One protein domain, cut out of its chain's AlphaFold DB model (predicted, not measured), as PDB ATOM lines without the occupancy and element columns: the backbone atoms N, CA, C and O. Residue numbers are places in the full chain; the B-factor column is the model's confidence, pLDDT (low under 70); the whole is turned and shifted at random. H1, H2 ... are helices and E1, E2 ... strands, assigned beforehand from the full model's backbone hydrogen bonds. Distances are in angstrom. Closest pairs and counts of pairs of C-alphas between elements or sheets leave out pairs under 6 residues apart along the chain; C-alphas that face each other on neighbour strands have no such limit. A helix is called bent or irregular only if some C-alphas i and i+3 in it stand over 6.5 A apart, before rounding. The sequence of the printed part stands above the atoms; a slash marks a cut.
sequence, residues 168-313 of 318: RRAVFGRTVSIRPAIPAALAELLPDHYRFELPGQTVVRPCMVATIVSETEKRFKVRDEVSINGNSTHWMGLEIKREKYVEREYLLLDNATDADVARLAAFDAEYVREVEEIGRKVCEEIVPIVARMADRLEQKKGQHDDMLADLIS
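This is residues 168 to 313 of the 318 residues of an uncharacterized protein of Rhizobium cellulosilyticum (UniProt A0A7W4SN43). A long bent helix, H2, makes the longest axis; a strongly twisted sheet of five strands packs on its first arm, H2a, and the last part of its second arm, residues 296 to 313 of H2b, sticks out free. The long strands E1 and E2 run as a ribbon along H2a, the shorter E3, E4 and E5 gather toward the end where H2a begins, and the tiny helix H1 is near the bend. The printed part has 146 residues, in the order E1 H1 E2 E3 E4 E5 H2; the antiparallel sheet runs E4 E3 E2 E1 E5, and the class is mixed, helices and strands. It is extended, with a radius of gyration of the C-alphas of 24.3 A and spans of 83 by 30 by 22 A.

E1, residues 168 to 178, bends by 50 degrees at residue 175. H1, residues 184 to 187, is not on the sheet. E2, residues 201 to 215, is antiparallel to E1, with N 172 and O 208 2.9 A apart. E3, residues 219 to 227, forms a hairpin with E2, with N 223 and O 211 at 2.9 A; E2 bends by 103 degrees at residue 212 and E3 by 88 degrees at residue 224. E4, residues 244 to 247, forms a hairpin with E3, with N 246 and O 220 at 2.8 A; E2, E3 and E4 make a meander, each strand the antiparallel neighbour of the one before. E5, residues 251 to 253, is antiparallel to E1, with N 171 and O 253 at 2.8 A; E4 and E5 are the edge strands. H2, residues 258 to 313, was assigned as one helix by its hydrogen bonds but is bent: C-alphas 285 and 288 are 6.5 A apart. Its arms, H2a to residue 285 and H2b from residue 288, stand at a shallow tilt of 34 degrees, only just short of steep. H2a is on the sheet, making two layers, a helix on one face of a sheet; its height over the sheet is 9.7 A. It lies over E2 and E1, along the strands, at 2 degrees to E1 on the local plane; the closest C-alphas of E2 and H2a, Arg 205 and Asp 268, are 6.7 A apart. H1 is close to but not clearly touching H2a, the closest C-alphas being Leu 186 and Glu 284 at 7.3 A. Every O i to N i+4 pair is within hydrogen-bond range in H2a and H2b; H1 is too short for one.

E1 begins with C-alpha 168 at (-137.832, 475.570, 17.452) and is 29.7 A long; E2 is 31.2 A long. H2a begins with C-alpha 258 at (-144.950, 472.062, 7.656) and is 41.1 A long; H2b is 37.2 A long and ends with C-alpha 313 at (-93.478, 465.400, -52.197).

The C-alphas of Arg 168 and Ser 313, the two farthest apart, are 83.2 A apart. The printed part has no cut; the links H1 to E2 and E3 to E4 are long. The model's pLDDT is under 70 at residues 193 to 196 and 230 to 243.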
ATOM      1  N   ARG A 168    -137.604 474.845  18.704       80.50
ATOM      2  CA  ARG A 168    -137.832 475.570  17.452       80.50
ATOM      3  C   ARG A 168    -137.462 474.682  16.276       80.50
ATOM      4  O   ARG A 168    -136.315 474.246  16.158       80.50
ATOM      5  N   ARG A 169    -138.426 474.400  15.408       86.94
ATOM      6  CA  ARG A 169    -138.175 473.698  14.149       86.94
ATOM      7  C   ARG A 169    -137.632 474.694  13.133       86.94
ATOM      8  O   ARG A 169    -138.197 475.769  12.975       86.94
ATOM      9  N   ALA A 170    -136.546 474.350  12.462       90.19
ATOM     10  CA  ALA A 170    -135.850 475.241  11.549       90.19
ATOM     11  C   ALA A 170    -135.499 474.536  10.239       90.19
ATOM     12  O   ALA A 170    -135.255 473.327  10.211       90.19
ATOM     13  N   VAL A 171    -135.468 475.312   9.158       90.50
ATOM     14  CA  VAL A 171    -134.980 474.875   7.849       90.50
ATOM     15  C   VAL A 171    -133.554 475.366   7.676       90.50
ATOM     16  O   VAL A 171    -133.280 476.564   7.780       90.50
ATOM     17  N   PHE A 172    -132.662 474.434   7.369       90.19
ATOM     18  CA  PHE A 172    -131.266 474.707   7.073       90.19
ATOM     19  C   PHE A 172    -130.977 474.470   5.594       90.19
ATOM     20  O   PHE A 172    -131.451 473.503   4.983       90.19
ATOM     21  N   GLY A 173    -130.200 475.381   5.024       88.94
ATOM     22  CA  GLY A 173    -129.793 475.368   3.633       88.94
ATOM     23  C   GLY A 173    -128.316 475.075   3.439       88.94
ATOM     24  O   GLY A 173    -127.529 475.029   4.381       88.94
ATOM     25  N   ARG A 174    -127.935 474.899   2.178       83.94
ATOM     26  CA  ARG A 174    -126.548 474.738   1.754       83.94
ATOM     27  C   ARG A 174    -126.309 475.506   0.466       83.94
ATOM     28  O   ARG A 174    -127.134 475.467  -0.442       83.94
ATOM     29  N   THR A 175    -125.135 476.110   0.358       85.06
ATOM     30  CA  THR A 175    -124.621 476.644  -0.903       85.06
ATOM     31  C   THR A 175    -124.277 475.500  -1.861       85.06
ATOM     32  O   THR A 175    -123.382 474.693  -1.595       85.06
ATOM     33  N   VAL A 176    -125.006 475.410  -2.970       82.56
ATOM     34  CA  VAL A 176    -124.857 474.383  -4.005       82.56
ATOM     35  C   VAL A 176    -124.769 475.063  -5.367       82.56
ATOM     36  O   VAL A 176    -125.520 475.992  -5.657       82.56
ATOM     37  N   SER A 177    -123.866 474.584  -6.220       84.31
ATOM     38  CA  SER A 177    -123.837 474.980  -7.628       84.31
ATOM     39  C   SER A 177    -124.768 474.081  -8.436       84.31
ATOM     40  O   SER A 177    -124.526 472.880  -8.543       84.31
ATOM     41  N   ILE A 178    -125.813 474.662  -9.016       84.06
ATOM     42  CA  ILE A 178    -126.655 474.012 -10.019       84.06
ATOM     43  C   ILE A 178    -125.907 474.110 -11.346       84.06
ATOM     44  O   ILE A 178    -125.647 475.208 -11.839       84.06
ATOM     45  N   ARG A 179    -125.509 472.962 -11.894       83.00
ATOM     46  CA  ARG A 179    -124.845 472.872 -13.196       83.00
ATOM     47  C   ARG A 179    -125.790 472.159 -14.154       83.00
ATOM     48  O   ARG A 179    -126.024 470.968 -13.947       83.00
ATOM     49  N   PRO A 180    -126.338 472.853 -15.162       82.12
ATOM     50  CA  PRO A 180    -127.118 472.186 -16.189       82.12
ATOM     51  C   PRO A 180    -126.250 471.138 -16.893       82.12
ATOM     52  O   PRO A 180    -125.057 471.358 -17.116       82.12
ATOM     53  N   ALA A 181    -126.840 469.995 -17.226       80.88
ATOM     54  CA  ALA A 181    -126.182 468.984 -18.040       80.88
ATOM     55  C   ALA A 181    -126.464 469.249 -19.523       80.88
ATOM     56  O   ALA A 181    -127.569 469.655 -19.887       80.88
ATOM     57  N   ILE A 182    -125.481 468.977 -20.381       79.69
ATOM     58  CA  ILE A 182    -125.716 468.955 -21.827       79.69
ATOM     59  C   ILE A 182    -126.593 467.731 -22.127       79.69
ATOM     60  O   ILE A 182    -126.234 466.623 -21.712       79.69
ATOM     61  N   PRO A 183    -127.726 467.885 -22.835       85.75
ATOM     62  CA  PRO A 183    -128.532 466.750 -23.267       85.75
ATOM     63  C   PRO A 183    -127.693 465.734 -24.052       85.75
ATOM     64  O   PRO A 183    -126.914 466.130 -24.916       85.75
ATOM     65  N   ALA A 184    -127.878 464.434 -23.798       85.31
ATOM     66  CA  ALA A 184    -127.067 463.373 -24.412       85.31
ATOM     67  C   ALA A 184    -127.017 463.469 -25.949       85.31
ATOM     68  O   ALA A 184    -125.940 463.426 -26.532       85.31
ATOM     69  N   ALA A 185    -128.165 463.727 -26.584       85.69
ATOM     70  CA  ALA A 185    -128.266 463.888 -28.037       85.69
ATOM     71  C   ALA A 185    -127.437 465.063 -28.594       85.69
ATOM     72  O   ALA A 185    -127.009 465.026 -29.740       85.69
ATOM     73  N   LEU A 186    -127.216 466.116 -27.800       82.81
ATOM     74  CA  LEU A 186    -126.355 467.237 -28.185       82.81
ATOM     75  C   LEU A 186    -124.890 466.964 -27.841       82.81
ATOM     76  O   LEU A 186    -124.005 467.399 -28.569       82.81
ATOM     77  N   ALA A 187    -124.626 466.235 -26.756       83.31
ATOM     78  CA  ALA A 187    -123.272 465.854 -26.372       83.31
ATOM     79  C   ALA A 187    -122.585 464.994 -27.449       83.31
ATOM     80  O   ALA A 187    -121.396 465.173 -27.681       83.31
ATOM     81  N   GLU A 188    -123.335 464.142 -28.156       85.31
ATOM     82  CA  GLU A 188    -122.842 463.334 -29.288       85.31
ATOM     83  C   GLU A 188    -122.360 464.165 -30.492       85.31
ATOM     84  O   GLU A 188    -121.601 463.665 -31.317       85.31
ATOM     85  N   LEU A 189    -122.783 465.429 -30.610       83.00
ATOM     86  CA  LEU A 189    -122.342 466.326 -31.686       83.00
ATOM     87  C   LEU A 189    -120.981 466.971 -31.400       83.00
ATOM     88  O   LEU A 189    -120.412 467.620 -32.277       83.00
ATOM     89  N   LEU A 190    -120.490 466.871 -30.164       81.31
ATOM     90  CA  LEU A 190    -119.211 467.444 -29.768       81.31
ATOM     91  C   LEU A 190    -118.094 466.412 -29.982       81.31
ATOM     92  O   LEU A 190    -118.270 465.252 -29.618       81.31
ATOM     93  N   PRO A 191    -116.923 466.812 -30.511       78.69
ATOM     94  CA  PRO A 191    -115.772 465.919 -30.595       78.69
ATOM     95  C   PRO A 191    -115.367 465.387 -29.214       78.69
ATOM     96  O   PRO A 191    -115.369 466.145 -28.244       78.69
ATOM     97  N   ASP A 192    -114.906 464.133 -29.134       75.94
ATOM     98  CA  ASP A 192    -114.562 463.434 -27.877       75.94
ATOM     99  C   ASP A 192    -113.588 464.196 -26.955       75.94
ATOM    100  O   ASP A 192    -113.550 463.996 -25.738       75.94
ATOM    101  N   HIS A 193    -112.767 465.075 -27.531       69.81
ATOM    102  CA  HIS A 193    -111.763 465.869 -26.825       69.81
ATOM    103  C   HIS A 193    -112.278 467.241 -26.354       69.81
ATOM    104  O   HIS A 193    -111.551 467.965 -25.671       69.81
ATOM    105  N   TYR A 194    -113.516 467.613 -26.687       69.12
ATOM    106  CA  TYR A 194    -114.097 468.903 -26.340       69.12
ATOM    107  C   TYR A 194    -114.926 468.811 -25.053       69.12
ATOM    108  O   TYR A 194    -116.017 468.249 -25.020       69.12
ATOM    109  N   ARG A 195    -114.420 469.407 -23.966       65.56
ATOM    110  CA  ARG A 195    -115.166 469.550 -22.708       65.56
ATOM    111  C   ARG A 195    -115.833 470.917 -22.663       65.56
ATOM    112  O   ARG A 195    -115.194 471.913 -22.335       65.56
ATOM    113  N   PHE A 196    -117.114 470.957 -23.009       69.38
ATOM    114  CA  PHE A 196    -117.942 472.147 -22.844       69.38
ATOM    115  C   PHE A 196    -118.564 472.142 -21.444       69.38
ATOM    116  O   PHE A 196    -119.337 471.249 -21.110       69.38
ATOM    117  N   GLU A 197    -118.218 473.125 -20.613       71.44
ATOM    118  CA  GLU A 197    -118.867 473.326 -19.316       71.44
ATOM    119  C   GLU A 197    -119.843 474.498 -19.412       71.44
ATOM    120  O   GLU A 197    -119.464 475.615 -19.766       71.44
ATOM    121  N   LEU A 198    -121.111 474.246 -19.088       74.62
ATOM    122  CA  LEU A 198    -122.098 475.311 -18.962       74.62
ATOM    123  C   LEU A 198    -121.837 476.113 -17.684       74.62
ATOM    124  O   LEU A 198    -121.501 475.522 -16.650       74.62
ATOM    125  N   PRO A 199    -122.031 477.443 -17.713       72.12
ATOM    126  CA  PRO A 199    -121.944 478.248 -16.508       72.12
ATOM    127  C   PRO A 199    -122.987 477.757 -15.499       72.12
ATOM    128  O   PRO A 199    -124.189 477.783 -15.751       72.12
ATOM    129  N   GLY A 200    -122.508 477.274 -14.353       78.38
ATOM    130  CA  GLY A 200    -123.363 476.889 -13.239       78.38
ATOM    131  C   GLY A 200    -123.767 478.096 -12.399       78.38
ATOM    132  O   GLY A 200    -123.029 479.077 -12.305       78.38
ATOM    133  N   GLN A 201    -124.908 478.000 -11.723       83.00
ATOM    134  CA  GLN A 201    -125.366 479.018 -10.786       83.00
ATOM    135  C   GLN A 201    -125.209 478.525  -9.351       83.00
ATOM    136  O   GLN A 201    -125.687 477.451  -8.996       83.00
ATOM    137  N   THR A 202    -124.526 479.303  -8.513       85.75
ATOM    138  CA  THR A 202    -124.361 478.973  -7.093       85.75
ATOM    139  C   THR A 202    -125.464 479.634  -6.281       85.75
ATOM    140  O   THR A 202    -125.577 480.857  -6.279       85.75
ATOM    141  N   VAL A 203    -126.272 478.822  -5.601       85.69
ATOM    142  CA  VAL A 203    -127.429 479.264  -4.810       85.69
ATOM    143  C   VAL A 203    -127.486 478.541  -3.470       85.69
ATOM    144  O   VAL A 203    -126.926 477.457  -3.313       85.69
ATOM    145  N   VAL A 204    -128.170 479.133  -2.491       85.62
ATOM    146  CA  VAL A 204    -128.448 478.464  -1.215       85.62
ATOM    147  C   VAL A 204    -129.767 477.712  -1.336       85.62
ATOM    148  O   VAL A 204    -130.811 478.323  -1.541       85.62
ATOM    149  N   ARG A 205    -129.718 476.384  -1.217       87.06
ATOM    150  CA  ARG A 205    -130.881 475.498  -1.368       87.06
ATOM    151  C   ARG A 205    -131.317 474.931  -0.021       87.06
ATOM    152  O   ARG A 205    -130.437 474.573   0.766       87.06
ATOM    153  N   PRO A 206    -132.625 474.789   0.258       89.25
ATOM    154  CA  PRO A 206    -133.098 474.080   1.442       89.25
ATOM    155  C   PRO A 206    -132.641 472.616   1.385       89.25
ATOM    156  O   PRO A 206    -132.819 471.929   0.382       89.25
ATOM    157  N   CYS A 207    -132.013 472.138   2.456       87.19
ATOM    158  CA  CYS A 207    -131.425 470.797   2.497       87.19
ATOM    159  C   CYS A 207    -132.008 469.937   3.608       87.19
ATOM    160  O   CYS A 207    -132.197 468.739   3.405       87.19
ATOM    161  N   MET A 208    -132.313 470.521   4.765       87.94
ATOM    162  CA  MET A 208    -132.893 469.762   5.867       87.94
ATOM    163  C   MET A 208    -133.815 470.594   6.744       87.94
ATOM    164  O   MET A 208    -133.662 471.809   6.874       87.94
ATOM    165  N   VAL A 209    -134.733 469.896   7.399       88.75
ATOM    166  CA  VAL A 209    -135.499 470.393   8.536       88.75
ATOM    167  C   VAL A 209    -134.944 469.740   9.787       88.75
ATOM    168  O   VAL A 209    -134.732 468.530   9.794       88.75
ATOM    169  N   ALA A 210    -134.710 470.515  10.837       88.19
ATOM    170  CA  ALA A 210    -134.270 469.972  12.112       88.19
ATOM    171  C   ALA A 210    -134.817 470.793  13.278       88.19
ATOM    172  O   ALA A 210    -135.235 471.941  13.129       88.19
ATOM    173  N   THR A 211    -134.788 470.197  14.457       87.12
ATOM    174  CA  THR A 211    -135.212 470.841  15.693       87.12
ATOM    175  C   THR A 211    -134.001 471.423  16.415       87.12
ATOM    176  O   THR A 211    -133.065 470.688  16.733       87.12
ATOM    177  N   ILE A 212    -134.009 472.726  16.703       85.69
ATOM    178  CA  ILE A 212    -132.952 473.412  17.456       85.69
ATOM    179  C   ILE A 212    -133.093 473.075  18.944       85.69
ATOM    180  O   ILE A 212    -134.101 473.386  19.573       85.69
ATOM    181  N   VAL A 213    -132.054 472.461  19.509       81.12
ATOM    182  CA  VAL A 213    -131.968 472.049  20.922       81.12
ATOM    183  C   VAL A 213    -131.259 473.103  21.774       81.12
ATOM    184  O   VAL A 213    -131.616 473.319  22.927       81.12
ATOM    185  N   SER A 214    -130.231 473.753  21.227       79.75
ATOM    186  CA  SER A 214    -129.517 474.854  21.885       79.75
ATOM    187  C   SER A 214    -128.801 475.713  20.848       79.75
ATOM    188  O   SER A 214    -128.416 475.202  19.797       79.75
ATOM    189  N   GLU A 215    -128.546 476.984  21.147       83.31
ATOM    190  CA  GLU A 215    -127.817 477.884  20.250       83.31
ATOM    191  C   GLU A 215    -126.623 478.552  20.935       83.31
ATOM    192  O   GLU A 215    -126.625 478.820  22.133       83.31
ATOM    193  N   THR A 216    -125.591 478.808  20.140       82.81
ATOM    194  CA  THR A 216    -124.438 479.649  20.474       82.81
ATOM    195  C   THR A 216    -124.384 480.811  19.483       82.81
ATOM    196  O   THR A 216    -125.137 480.834  18.506       82.81
ATOM    197  N   GLU A 217    -123.456 481.748  19.673       83.12
ATOM    198  CA  GLU A 217    -123.243 482.862  18.737       83.12
ATOM    199  C   GLU A 217    -122.911 482.394  17.307       83.12
ATOM    200  O   GLU A 217    -123.241 483.080  16.348       83.12
ATOM    201  N   LYS A 218    -122.312 481.205  17.140       83.94
ATOM    202  CA  LYS A 218    -121.848 480.712  15.828       83.94
ATOM    203  C   LYS A 218    -122.607 479.501  15.297       83.94
ATOM    204  O   LYS A 218    -122.623 479.276  14.090       83.94
ATOM    205  N   ARG A 219    -123.213 478.693  16.173       86.44
ATOM    206  CA  ARG A 219    -123.776 477.383  15.806       86.44
ATOM    207  C   ARG A 219    -125.050 477.042  16.565       86.44
ATOM    208  O   ARG A 219    -125.186 477.371  17.745       86.44
ATOM    209  N   PHE A 220    -125.919 476.292  15.906       85.94
ATOM    210  CA  PHE A 220    -127.073 475.606  16.465       85.94
ATOM    211  C   PHE A 220    -126.731 474.146  16.728       85.94
ATOM    212  O   PHE A 220    -126.124 473.495  15.886       85.94
ATOM    213  N   LYS A 221    -127.143 473.617  17.875       84.81
ATOM    214  CA  LYS A 221    -127.208 472.177  18.123       84.81
ATOM    215  C   LYS A 221    -128.594 471.700  17.719       84.81
ATOM    216  O   LYS A 221    -129.579 472.236  18.226       84.81
ATOM    217  N   VAL A 222    -128.670 470.708  16.842       82.12
ATOM    218  CA  VAL A 222    -129.926 470.246  16.242       82.12
ATOM    219  C   VAL A 222    -130.159 468.748  16.450       82.12
ATOM    220  O   VAL A 222    -129.225 467.993  16.730       82.12
ATOM    221  N   ARG A 223    -131.419 468.320  16.317       80.06
ATOM    222  CA  ARG A 223    -131.864 466.916  16.335       80.06
ATOM    223  C   ARG A 223    -133.036 466.689  15.371       80.06
ATOM    224  O   ARG A 223    -133.548 467.658  14.816       80.06
ATOM    225  N   ASP A 224    -133.477 465.438  15.237       77.31
ATOM    226  CA  ASP A 224    -134.658 465.048  14.445       77.31
ATOM    227  C   ASP A 224    -134.576 465.554  12.992       77.31
ATOM    228  O   ASP A 224    -135.490 466.203  12.486       77.31
ATOM    229  N   GLU A 225    -133.428 465.325  12.346       80.81
ATOM    230  CA  GLU A 225    -133.180 465.820  10.992       80.81
ATOM    231  C   GLU A 225    -133.999 465.059   9.946       80.81
ATOM    232  O   GLU A 225    -134.086 463.831   9.960       80.81
ATOM    233  N   VAL A 226    -134.546 465.802   8.991       81.56
ATOM    234  CA  VAL A 226    -135.234 465.257   7.823       81.56
ATOM    235  C   VAL A 226    -134.690 465.957   6.586       81.56
ATOM    236  O   VAL A 226    -134.720 467.186   6.505       81.56
ATOM    237  N   SER A 227    -134.186 465.189   5.621       82.56
ATOM    238  CA  SER A 227    -133.711 465.733   4.346       82.56
ATOM    239  C   SER A 227    -134.872 466.264   3.507       82.56
ATOM    240  O   SER A 227    -135.894 465.593   3.368       82.56
ATOM    241  N   ILE A 228    -134.675 467.416   2.873       83.00
ATOM    242  CA  ILE A 228    -135.581 467.962   1.861       83.00
ATOM    243  C   ILE A 228    -135.065 467.525   0.481       83.00
ATOM    244  O   ILE A 228    -133.880 467.678   0.184       83.00
ATOM    245  N   ASN A 229    -135.946 466.970  -0.358       70.94
ATOM    246  CA  ASN A 229    -135.662 466.593  -1.753       70.94
ATOM    247  C   ASN A 229    -134.486 465.607  -1.948       70.94
ATOM    248  O   ASN A 229    -133.803 465.650  -2.966       70.94
ATOM    249  N   GLY A 230    -134.221 464.722  -0.978       59.66
ATOM    250  CA  GLY A 230    -133.161 463.706  -1.089       59.66
ATOM    251  C   GLY A 230    -131.731 464.266  -1.077       59.66
ATOM    252  O   GLY A 230    -130.779 463.520  -1.309       59.66
ATOM    253  N   ASN A 231    -131.557 465.560  -0.782       60.81
ATOM    254  CA  ASN A 231    -130.242 466.164  -0.615       60.81
ATOM    255  C   ASN A 231    -129.545 465.532   0.601       60.81
ATOM    256  O   ASN A 231    -130.052 465.575   1.723       60.81
ATOM    257  N   SER A 232    -128.381 464.919   0.371       53.09
ATOM    258  CA  SER A 232    -127.619 464.231   1.417       53.09
ATOM    259  C   SER A 232    -127.246 465.186   2.557       53.09
ATOM    260  O   SER A 232    -126.597 466.210   2.333       53.09
ATOM    261  N   THR A 233    -127.594 464.810   3.792       55.03
ATOM    262  CA  THR A 233    -127.254 465.560   5.012       55.03
ATOM    263  C   THR A 233    -125.763 465.486   5.357       55.03
ATOM    264  O   THR A 233    -125.281 466.307   6.133       55.03
ATOM    265  N   HIS A 234    -125.003 464.561   4.750       55.06
ATOM    266  CA  HIS A 234    -123.661 464.145   5.184       55.06
ATOM    267  C   HIS A 234    -122.573 465.231   5.221       55.06
ATOM    268  O   HIS A 234    -121.532 465.011   5.833       55.06
ATOM    269  N   TRP A 235    -122.785 466.401   4.621       50.66
ATOM    270  CA  TRP A 235    -121.698 467.346   4.334       50.66
ATOM    271  C   TRP A 235    -121.694 468.620   5.188       50.66
ATOM    272  O   TRP A 235    -120.813 469.455   5.011       50.66
ATOM    273  N   MET A 236    -122.614 468.776   6.147       52.94
ATOM    274  CA  MET A 236    -122.688 469.975   7.007       52.94
ATOM    275  C   MET A 236    -121.753 469.936   8.236       52.94
ATOM    276  O   MET A 236    -122.096 470.460   9.290       52.94
ATOM    277  N   GLY A 237    -120.579 469.299   8.134       44.94
ATOM    278  CA  GLY A 237    -119.656 469.139   9.273       44.94
ATOM    279  C   GLY A 237    -120.070 468.040  10.261       44.94
ATOM    280  O   GLY A 237    -119.856 468.156  11.466       44.94
ATOM    281  N   LEU A 238    -120.693 466.973   9.754       43.16
ATOM    282  CA  LEU A 238    -121.208 465.862  10.549       43.16
ATOM    283  C   LEU A 238    -120.114 464.837  10.869       43.16
ATOM    284  O   LEU A 238    -119.962 463.835  10.174       43.16
ATOM    285  N   GLU A 239    -119.385 465.053  11.961       36.47
ATOM    286  CA  GLU A 239    -118.662 463.957  12.607       36.47
ATOM    287  C   GLU A 239    -119.601 463.096  13.463       36.47
ATOM    288  O   GLU A 239    -120.581 463.554  14.052       36.47
ATOM    289  N   ILE A 240    -119.268 461.808  13.524       37.81
ATOM    290  CA  ILE A 240    -120.008 460.708  14.143       37.81
ATOM    291  C   ILE A 240    -120.061 460.876  15.675       37.81
ATOM    292  O   ILE A 240    -119.369 460.167  16.400       37.81
ATOM    293  N   LYS A 241    -120.874 461.801  16.211       39.75
ATOM    294  CA  LYS A 241    -121.324 461.812  17.621       39.75
ATOM    295  C   LYS A 241    -122.745 462.375  17.745       39.75
ATOM    296  O   LYS A 241    -123.172 463.193  16.944       39.75
ATOM    297  N   ARG A 242    -123.453 461.919  18.790       50.66
ATOM    298  CA  ARG A 242    -124.861 462.164  19.206       50.66
ATOM    299  C   ARG A 242    -125.400 463.612  19.148       50.66
ATOM    300  O   ARG A 242    -126.567 463.811  19.463       50.66
ATOM    301  N   GLU A 243    -124.597 464.609  18.797       52.84
ATOM    302  CA  GLU A 243    -124.965 466.025  18.805       52.84
ATOM    303  C   GLU A 243    -124.502 466.665  17.498       52.84
ATOM    304  O   GLU A 243    -123.302 466.783  17.254       52.84
ATOM    305  N   LYS A 244    -125.459 467.042  16.646       70.12
ATOM    306  CA  LYS A 244    -125.174 467.648  15.347       70.12
ATOM    307  C   LYS A 244    -125.182 469.158  15.492       70.12
ATOM    308  O   LYS A 244    -126.124 469.721  16.051       70.12
ATOM    309  N   TYR A 245    -124.125 469.797  15.011       78.88
ATOM    310  CA  TYR A 245    -124.012 471.247  15.001       78.88
ATOM    311  C   TYR A 245    -124.156 471.767  13.578       78.88
ATOM    312  O   TYR A 245    -123.605 471.186  12.652       78.88
ATOM    313  N   VAL A 246    -124.874 472.873  13.428       80.44
ATOM    314  CA  VAL A 246    -125.065 473.577  12.159       80.44
ATOM    315  C   VAL A 246    -124.666 475.024  12.368       80.44
ATOM    316  O   VAL A 246    -125.039 475.627  13.374       80.44
ATOM    317  N   GLU A 247    -123.883 475.591  11.462       84.88
ATOM    318  CA  GLU A 247    -123.479 476.993  11.584       84.88
ATOM    319  C   GLU A 247    -124.662 477.931  11.329       84.88
ATOM    320  O   GLU A 247    -125.575 477.603  10.570       84.88
ATOM    321  N   ARG A 248    -124.668 479.096  11.991       86.00
ATOM    322  CA  ARG A 248    -125.808 480.024  11.901       86.00
ATOM    323  C   ARG A 248    -126.053 480.529  10.483       86.00
ATOM    324  O   ARG A 248    -127.201 480.784  10.140       86.00
ATOM    325  N   GLU A 249    -125.002 480.634   9.674       84.75
ATOM    326  CA  GLU A 249    -125.076 481.076   8.276       84.75
ATOM    327  C   GLU A 249    -125.948 480.178   7.387       84.75
ATOM    328  O   GLU A 249    -126.442 480.624   6.358       84.75
ATOM    329  N   TYR A 250    -126.186 478.932   7.801       87.12
ATOM    330  CA  TYR A 250    -127.010 477.989   7.054       87.12
ATOM    331  C   TYR A 250    -128.487 478.016   7.448       87.12
ATOM    332  O   TYR A 250    -129.277 477.260   6.886       87.12
ATOM    333  N   LEU A 251    -128.891 478.835   8.420       89.75
ATOM    334  CA  LEU A 251    -130.294 478.961   8.801       89.75
ATOM    335  C   LEU A 251    -131.058 479.751   7.733       89.75
ATOM    336  O   LEU A 251    -130.798 480.933   7.527       89.75
ATOM    337  N   LEU A 252    -132.029 479.103   7.090       90.31
ATOM    338  CA  LEU A 252    -132.915 479.747   6.118       90.31
ATOM    339  C   LEU A 252    -134.199 480.253   6.768       90.31
ATOM    340  O   LEU A 252    -134.656 481.352   6.467       90.31
ATOM    341  N   LEU A 253    -134.785 479.439   7.646       91.62
ATOM    342  CA  LEU A 253    -136.043 479.760   8.307       91.62
ATOM    343  C   LEU A 253    -136.041 479.220   9.735       91.62
ATOM    344  O   LEU A 253    -135.842 478.024   9.942       91.62
ATOM    345  N   ASP A 254    -136.291 480.098  10.703       90.88
ATOM    346  CA  ASP A 254    -136.552 479.724  12.095       90.88
ATOM    347  C   ASP A 254    -138.064 479.602  12.333       90.88
ATOM    348  O   ASP A 254    -138.852 480.293  11.689       90.88
ATOM    349  N   ASN A 255    -138.468 478.746  13.272       88.62
ATOM    350  CA  ASN A 255    -139.871 478.439  13.587       88.62
ATOM    351  C   ASN A 255    -140.711 477.998  12.372       88.62
ATOM    352  O   ASN A 255    -141.859 478.405  12.206       88.62
ATOM    353  N   ALA A 256    -140.136 477.151  11.524       87.44
ATOM    354  CA  ALA A 256    -140.774 476.659  10.314       87.44
ATOM    355  C   ALA A 256    -141.966 475.732  10.612       87.44
ATOM    356  O   ALA A 256    -141.844 474.749  11.352       87.44
ATOM    357  N   THR A 257    -143.100 476.003   9.966       86.69
ATOM    358  CA  THR A 257    -144.255 475.095   9.922       86.69
ATOM    359  C   THR A 257    -144.123 474.085   8.778       86.69
ATOM    360  O   THR A 257    -143.351 474.294   7.840       86.69
ATOM    361  N   ASP A 258    -144.916 473.008   8.786       82.44
ATOM    362  CA  ASP A 258    -144.950 472.062   7.656       82.44
ATOM    363  C   ASP A 258    -145.341 472.737   6.332       82.44
ATOM    364  O   ASP A 258    -144.812 472.397   5.274       82.44
ATOM    365  N   ALA A 259    -146.212 473.749   6.392       83.81
ATOM    366  CA  ALA A 259    -146.605 474.525   5.223       83.81
ATOM    367  C   ALA A 259    -145.460 475.396   4.680       83.81
ATOM    368  O   ALA A 259    -145.405 475.649   3.476       83.81
ATOM    369  N   ASP A 260    -144.558 475.882   5.538       88.88
ATOM    370  CA  ASP A 260    -143.365 476.618   5.100       88.88
ATOM    371  C   ASP A 260    -142.349 475.678   4.451       88.88
ATOM    372  O   ASP A 260    -141.826 475.981   3.381       88.88
ATOM    373  N   VAL A 261    -142.122 474.511   5.062       86.62
ATOM    374  CA  VAL A 261    -141.229 473.474   4.523       86.62
ATOM    375  C   VAL A 261    -141.690 473.044   3.130       86.62
ATOM    376  O   VAL A 261    -140.884 473.014   2.202       86.62
ATOM    377  N   ALA A 262    -142.985 472.762   2.962       86.50
ATOM    378  CA  ALA A 262    -143.549 472.361   1.676       86.50
ATOM    379  C   ALA A 262    -143.408 473.461   0.608       86.50
ATOM    380  O   ALA A 262    -143.029 473.170  -0.526       86.50
ATOM    381  N   ARG A 263    -143.656 474.728   0.970       89.75
ATOM    382  CA  ARG A 263    -143.495 475.871   0.055       89.75
ATOM    383  C   ARG A 263    -142.043 476.071  -0.370       89.75
ATOM    384  O   ARG A 263    -141.791 476.250  -1.556       89.75
ATOM    385  N   LEU A 264    -141.096 475.997   0.565       89.81
ATOM    386  CA  LEU A 264    -139.665 476.108   0.263       89.81
ATOM    387  C   LEU A 264    -139.179 474.964  -0.634       89.81
ATOM    388  O   LEU A 264    -138.419 475.205  -1.568       89.81
ATOM    389  N   ALA A 265    -139.638 473.736  -0.385       88.00
ATOM    390  CA  ALA A 265    -139.291 472.583  -1.211       88.00
ATOM    391  C   ALA A 265    -139.847 472.702  -2.641       88.00
ATOM    392  O   ALA A 265    -139.146 472.370  -3.595       88.00
ATOM    393  N   ALA A 266    -141.083 473.192  -2.788       89.00
ATOM    394  CA  ALA A 266    -141.705 473.420  -4.090       89.00
ATOM    395  C   ALA A 266    -141.000 474.535  -4.875       89.00
ATOM    396  O   ALA A 266    -140.691 474.344  -6.049       89.00
ATOM    397  N   PHE A 267    -140.689 475.654  -4.212       90.75
ATOM    398  CA  PHE A 267    -139.947 476.764  -4.811       90.75
ATOM    399  C   PHE A 267    -138.555 476.330  -5.292       90.75
ATOM    400  O   PHE A 267    -138.170 476.629  -6.418       90.75
ATOM    401  N   ASP A 268    -137.817 475.568  -4.480       90.06
ATOM    402  CA  ASP A 268    -136.514 475.014  -4.870       90.06
ATOM    403  C   ASP A 268    -136.621 474.097  -6.102       90.06
ATOM    404  O   ASP A 268    -135.819 474.205  -7.028       90.06
ATOM    405  N   ALA A 269    -137.633 473.227  -6.151       88.31
ATOM    406  CA  ALA A 269    -137.849 472.322  -7.279       88.31
ATOM    407  C   ALA A 269    -138.263 473.051  -8.572       88.31
ATOM    408  O   ALA A 269    -137.921 472.612  -9.670       88.31
ATOM    409  N   GLU A 270    -139.020 474.142  -8.465       91.25
ATOM    410  CA  GLU A 270    -139.343 475.017  -9.596       91.25
ATOM    411  C   GLU A 270    -138.095 475.739 -10.102       91.25
ATOM    412  O   GLU A 270    -137.772 475.644 -11.283       91.25
ATOM    413  N   TYR A 271    -137.330 476.342  -9.195       89.25
ATOM    414  CA  TYR A 271    -136.122 477.082  -9.534       89.25
ATOM    415  C   TYR A 271    -135.050 476.212 -10.209       89.25
ATOM    416  O   TYR A 271    -134.461 476.607 -11.214       89.25
ATOM    417  N   VAL A 272    -134.808 474.996  -9.705       87.50
ATOM    418  CA  VAL A 272    -133.872 474.049 -10.339       87.50
ATOM    419  C   VAL A 272    -134.299 473.735 -11.769       87.50
ATOM    420  O   VAL A 272    -133.470 473.768 -12.675       87.50
ATOM    421  N   ARG A 273    -135.596 473.492 -11.978       88.69
ATOM    422  CA  ARG A 273    -136.155 473.197 -13.298       88.69
ATOM    423  C   ARG A 273    -135.981 474.370 -14.260       88.69
ATOM    424  O   ARG A 273    -135.672 474.147 -15.424       88.69
ATOM    425  N   GLU A 274    -136.156 475.603 -13.789       89.75
ATOM    426  CA  GLU A 274    -135.913 476.804 -14.596       89.75
ATOM    427  C   GLU A 274    -134.444 476.924 -15.014       89.75
ATOM    428  O   GLU A 274    -134.160 477.150 -16.190       89.75
ATOM    429  N   VAL A 275    -133.506 476.730 -14.081       86.75
ATOM    430  CA  VAL A 275    -132.064 476.788 -14.372       86.75
ATOM    431  C   VAL A 275    -131.657 475.697 -15.367       86.75
ATOM    432  O   VAL A 275    -130.904 475.966 -16.306       86.75
ATOM    433  N   GLU A 276    -132.169 474.478 -15.201       86.38
ATOM    434  CA  GLU A 276    -131.935 473.370 -16.131       86.38
ATOM    435  C   GLU A 276    -132.520 473.652 -17.520       86.38
ATOM    436  O   GLU A 276    -131.849 473.426 -18.526       86.38
ATOM    437  N   GLU A 277    -133.731 474.202 -17.588       88.56
ATOM    438  CA  GLU A 277    -134.398 474.555 -18.843       88.56
ATOM    439  C   GLU A 277    -133.668 475.675 -19.595       88.56
ATOM    440  O   GLU A 277    -133.507 475.611 -20.816       88.56
ATOM    441  N   ILE A 278    -133.181 476.693 -18.879       87.56
ATOM    442  CA  ILE A 278    -132.331 477.741 -19.456       87.56
ATOM    443  C   ILE A 278    -131.040 477.117 -19.992       87.56
ATOM    444  O   ILE A 278    -130.670 477.366 -21.140       87.56
ATOM    445  N   GLY A 279    -130.378 476.270 -19.199       85.81
ATOM    446  CA  GLY A 279    -129.164 475.574 -19.624       85.81
ATOM    447  C   GLY A 279    -129.379 474.704 -20.863       85.81
ATOM    448  O   GLY A 279    -128.544 474.712 -21.769       85.81
ATOM    449  N   ARG A 280    -130.522 474.015 -20.949       86.56
ATOM    450  CA  ARG A 280    -130.927 473.223 -22.115       86.56
ATOM    451  C   ARG A 280    -131.080 474.088 -23.364       86.56
ATOM    452  O   ARG A 280    -130.472 473.769 -24.380       86.56
ATOM    453  N   LYS A 281    -131.822 475.197 -23.288       88.12
ATOM    454  CA  LYS A 281    -132.000 476.129 -24.420       88.12
ATOM    455  C   LYS A 281    -130.670 476.695 -24.910       88.12
ATOM    456  O   LYS A 281    -130.403 476.716 -26.106       88.12
ATOM    457  N   VAL A 282    -129.800 477.082 -23.979       86.69
ATOM    458  CA  VAL A 282    -128.449 477.559 -24.305       86.69
ATOM    459  C   VAL A 282    -127.635 476.467 -25.013       86.69
ATOM    460  O   VAL A 282    -126.936 476.763 -25.981       86.69
ATOM    461  N   CYS A 283    -127.743 475.200 -24.593       86.50
ATOM    462  CA  CYS A 283    -127.102 474.088 -25.304       86.50
ATOM    463  C   CYS A 283    -127.635 473.920 -26.723       86.50
ATOM    464  O   CYS A 283    -126.844 473.754 -27.647       86.50
ATOM    465  N   GLU A 284    -128.957 473.951 -26.891       87.44
ATOM    466  CA  GLU A 284    -129.618 473.788 -28.189       87.44
ATOM    467  C   GLU A 284    -129.153 474.848 -29.201       87.44
ATOM    468  O   GLU A 284    -129.012 474.545 -30.386       87.44
ATOM    469  N   GLU A 285    -128.834 476.059 -28.742       87.25
ATOM    470  CA  GLU A 285    -128.309 477.135 -29.588       87.25
ATOM    471  C   GLU A 285    -126.792 477.040 -29.828       87.25
ATOM    472  O   GLU A 285    -126.326 477.179 -30.962       87.25
ATOM    473  N   ILE A 286    -126.002 476.812 -28.772       85.31
ATOM    474  CA  ILE A 286    -124.537 476.920 -28.830       85.31
ATOM    475  C   ILE A 286    -123.889 475.652 -29.383       85.31
ATOM    476  O   ILE A 286    -122.962 475.747 -30.193       85.31
ATOM    477  N   VAL A 287    -124.351 474.464 -28.984       86.88
ATOM    478  CA  VAL A 287    -123.693 473.195 -29.341       86.88
ATOM    479  C   VAL A 287    -123.589 473.002 -30.861       86.88
ATOM    480  O   VAL A 287    -122.486 472.724 -31.332       86.88
ATOM    481  N   PRO A 288    -124.637 473.249 -31.676       86.25
ATOM    482  CA  PRO A 288    -124.522 473.139 -33.135       86.25
ATOM    483  C   PRO A 288    -123.554 474.152 -33.763       86.25
ATOM    484  O   PRO A 288    -123.005 473.924 -34.843       86.25
ATOM    485  N   ILE A 289    -123.357 475.316 -33.136       86.31
ATOM    486  CA  ILE A 289    -122.369 476.304 -33.588       86.31
ATOM    487  C   ILE A 289    -120.963 475.781 -33.299       86.31
ATOM    488  O   ILE A 289    -120.122 475.787 -34.197       86.31
ATOM    489  N   VAL A 290    -120.733 475.286 -32.081       85.12
ATOM    490  CA  VAL A 290    -119.445 474.724 -31.653       85.12
ATOM    491  C   VAL A 290    -119.066 473.510 -32.498       85.12
ATOM    492  O   VAL A 290    -117.944 473.469 -32.996       85.12
ATOM    493  N   ALA A 291    -119.999 472.587 -32.748       86.19
ATOM    494  CA  ALA A 291    -119.781 471.425 -33.612       86.19
ATOM    495  C   ALA A 291    -119.338 471.845 -35.024       86.19
ATOM    496  O   ALA A 291    -118.269 471.460 -35.487       86.19
ATOM    497  N   ARG A 292    -120.066 472.771 -35.667       86.25
ATOM    498  CA  ARG A 292    -119.687 473.292 -36.997       86.25
ATOM    499  C   ARG A 292    -118.340 474.011 -37.007       86.25
ATOM    500  O   ARG A 292    -117.648 474.013 -38.026       86.25
ATOM    501  N   MET A 293    -117.986 474.700 -35.923       85.06
ATOM    502  CA  MET A 293    -116.674 475.335 -35.797       85.06
ATOM    503  C   MET A 293    -115.564 474.294 -35.662       85.06
ATOM    504  O   MET A 293    -114.523 474.462 -36.296       85.06
ATOM    505  N   ALA A 294    -115.797 473.230 -34.894       85.00
ATOM    506  CA  ALA A 294    -114.873 472.112 -34.759       85.00
ATOM    507  C   ALA A 294    -114.651 471.409 -36.106       85.00
ATOM    508  O   ALA A 294    -113.505 471.319 -36.541       85.00
ATOM    509  N   ASP A 295    -115.721 471.066 -36.829       85.00
ATOM    510  CA  ASP A 295    -115.639 470.447 -38.161       85.00
ATOM    511  C   ASP A 295    -114.821 471.303 -39.139       85.00
ATOM    512  O   ASP A 295    -113.967 470.812 -39.876       85.00
ATOM    513  N   ARG A 296    -115.043 472.627 -39.139       85.56
ATOM    514  CA  ARG A 296    -114.289 473.561 -39.991       85.56
ATOM    515  C   ARG A 296    -112.813 473.638 -39.616       85.56
ATOM    516  O   ARG A 296    -111.978 473.826 -40.501       85.56
ATOM    517  N   LEU A 297    -112.485 473.568 -38.328       84.00
ATOM    518  CA  LEU A 297    -111.097 473.554 -37.867       84.00
ATOM    519  C   LEU A 297    -110.400 472.255 -38.276       84.00
ATOM    520  O   LEU A 297    -109.264 472.305 -38.742       84.00
ATOM    521  N   GLU A 298    -111.091 471.124 -38.172       83.88
ATOM    522  CA  GLU A 298    -110.576 469.823 -38.590       83.88
ATOM    523  C   GLU A 298    -110.360 469.753 -40.108       83.88
ATOM    524  O   GLU A 298    -109.273 469.390 -40.555       83.88
ATOM    525  N   GLN A 299    -111.321 470.232 -40.907       82.88
ATOM    526  CA  GLN A 299    -111.166 470.350 -42.363       82.88
ATOM    527  C   GLN A 299    -109.968 471.224 -42.755       82.88
ATOM    528  O   GLN A 299    -109.195 470.852 -43.635       82.88
ATOM    529  N   LYS A 300    -109.781 472.378 -42.098       83.00
ATOM    530  CA  LYS A 300    -108.623 473.251 -42.356       83.00
ATOM    531  C   LYS A 300    -107.303 472.595 -41.980       83.00
ATOM    532  O   LYS A 300    -106.310 472.809 -42.670       83.00
ATOM    533  N   LYS A 301    -107.278 471.822 -40.893       81.06
ATOM    534  CA  LYS A 301    -106.091 471.074 -40.483       81.06
ATOM    535  C   LYS A 301    -105.737 470.012 -41.526       81.06
ATOM    536  O   LYS A 301    -104.599 469.991 -41.969       81.06
ATOM    537  N   GLY A 302    -106.720 469.234 -41.985       79.19
ATOM    538  CA  GLY A 302    -106.531 468.263 -43.068       79.19
ATOM    539  C   GLY A 302    -105.998 468.913 -44.347       79.19
ATOM    540  O   GLY A 302    -104.986 468.478 -44.874       79.19
ATOM    541  N   GLN A 303    -106.589 470.034 -44.778       81.12
ATOM    542  CA  GLN A 303    -106.104 470.785 -45.947       81.12
ATOM    543  C   GLN A 303    -104.661 471.281 -45.790       81.12
ATOM    544  O   GLN A 303    -103.898 471.273 -46.750       81.12
ATOM    545  N   HIS A 304    -104.279 471.734 -44.596       74.06
ATOM    546  CA  HIS A 304    -102.917 472.182 -44.326       74.06
ATOM    547  C   HIS A 304    -101.918 471.014 -44.320       74.06
ATOM    548  O   HIS A 304    -100.816 471.151 -44.850       74.06
ATOM    549  N   ASP A 305    -102.309 469.871 -43.754       80.00
ATOM    550  CA  ASP A 305    -101.502 468.649 -43.738       80.00
ATOM    551  C   ASP A 305    -101.328 468.084 -45.162       80.00
ATOM    552  O   ASP A 305    -100.209 467.732 -45.541       80.00
ATOM    553  N   ASP A 306    -102.385 468.104 -45.982       80.50
ATOM    554  CA  ASP A 306    -102.345 467.734 -47.404       80.50
ATOM    555  C   ASP A 306    -101.430 468.677 -48.201       80.50
ATOM    556  O   ASP A 306    -100.549 468.224 -48.933       80.50
ATOM    557  N   MET A 307    -101.560 469.996 -48.006       75.81
ATOM    558  CA  MET A 307    -100.680 470.983 -48.644       75.81
ATOM    559  C   MET A 307     -99.211 470.785 -48.259       75.81
ATOM    560  O   MET A 307     -98.335 470.900 -49.116       75.81
ATOM    561  N   LEU A 308     -98.920 470.495 -46.988       74.50
ATOM    562  CA  LEU A 308     -97.565 470.192 -46.522       74.50
ATOM    563  C   LEU A 308     -97.031 468.894 -47.135       74.50
ATOM    564  O   LEU A 308     -95.867 468.850 -47.535       74.50
ATOM    565  N   ALA A 309     -97.859 467.853 -47.227       79.25
ATOM    566  CA  ALA A 309     -97.490 466.591 -47.856       79.25
ATOM    567  C   ALA A 309     -97.170 466.779 -49.348       79.25
ATOM    568  O   ALA A 309     -96.136 466.292 -49.819       79.25
ATOM    569  N   ASP A 310     -97.986 467.551 -50.068       77.94
ATOM    570  CA  ASP A 310     -97.758 467.904 -51.470       77.94
ATOM    571  C   ASP A 310     -96.468 468.723 -51.651       77.94
ATOM    572  O   ASP A 310     -95.657 468.426 -52.535       77.94
ATOM    573  N   LEU A 311     -96.204 469.695 -50.771       77.38
ATOM    574  CA  LEU A 311     -94.959 470.477 -50.761       77.38
ATOM    575  C   LEU A 311     -93.719 469.605 -50.512       77.38
ATOM    576  O   LEU A 311     -92.723 469.709 -51.221       77.38
ATOM    577  N   ILE A 312     -93.775 468.701 -49.534       76.69
ATOM    578  CA  ILE A 312     -92.682 467.760 -49.257       76.69
ATOM    579  C   ILE A 312     -92.479 466.796 -50.435       76.69
ATOM    580  O   ILE A 312     -91.343 466.449 -50.758       76.69
ATOM    581  N   SER A 313     -93.558 466.337 -51.072       74.81
ATOM    582  CA  SER A 313     -93.478 465.400 -52.197       74.81
ATOM    583  C   SER A 313     -92.908 466.044 -53.465       74.81
ATOM    584  O   SER A 313     -92.149 465.395 -54.186       74.81
TER     585      SER A 313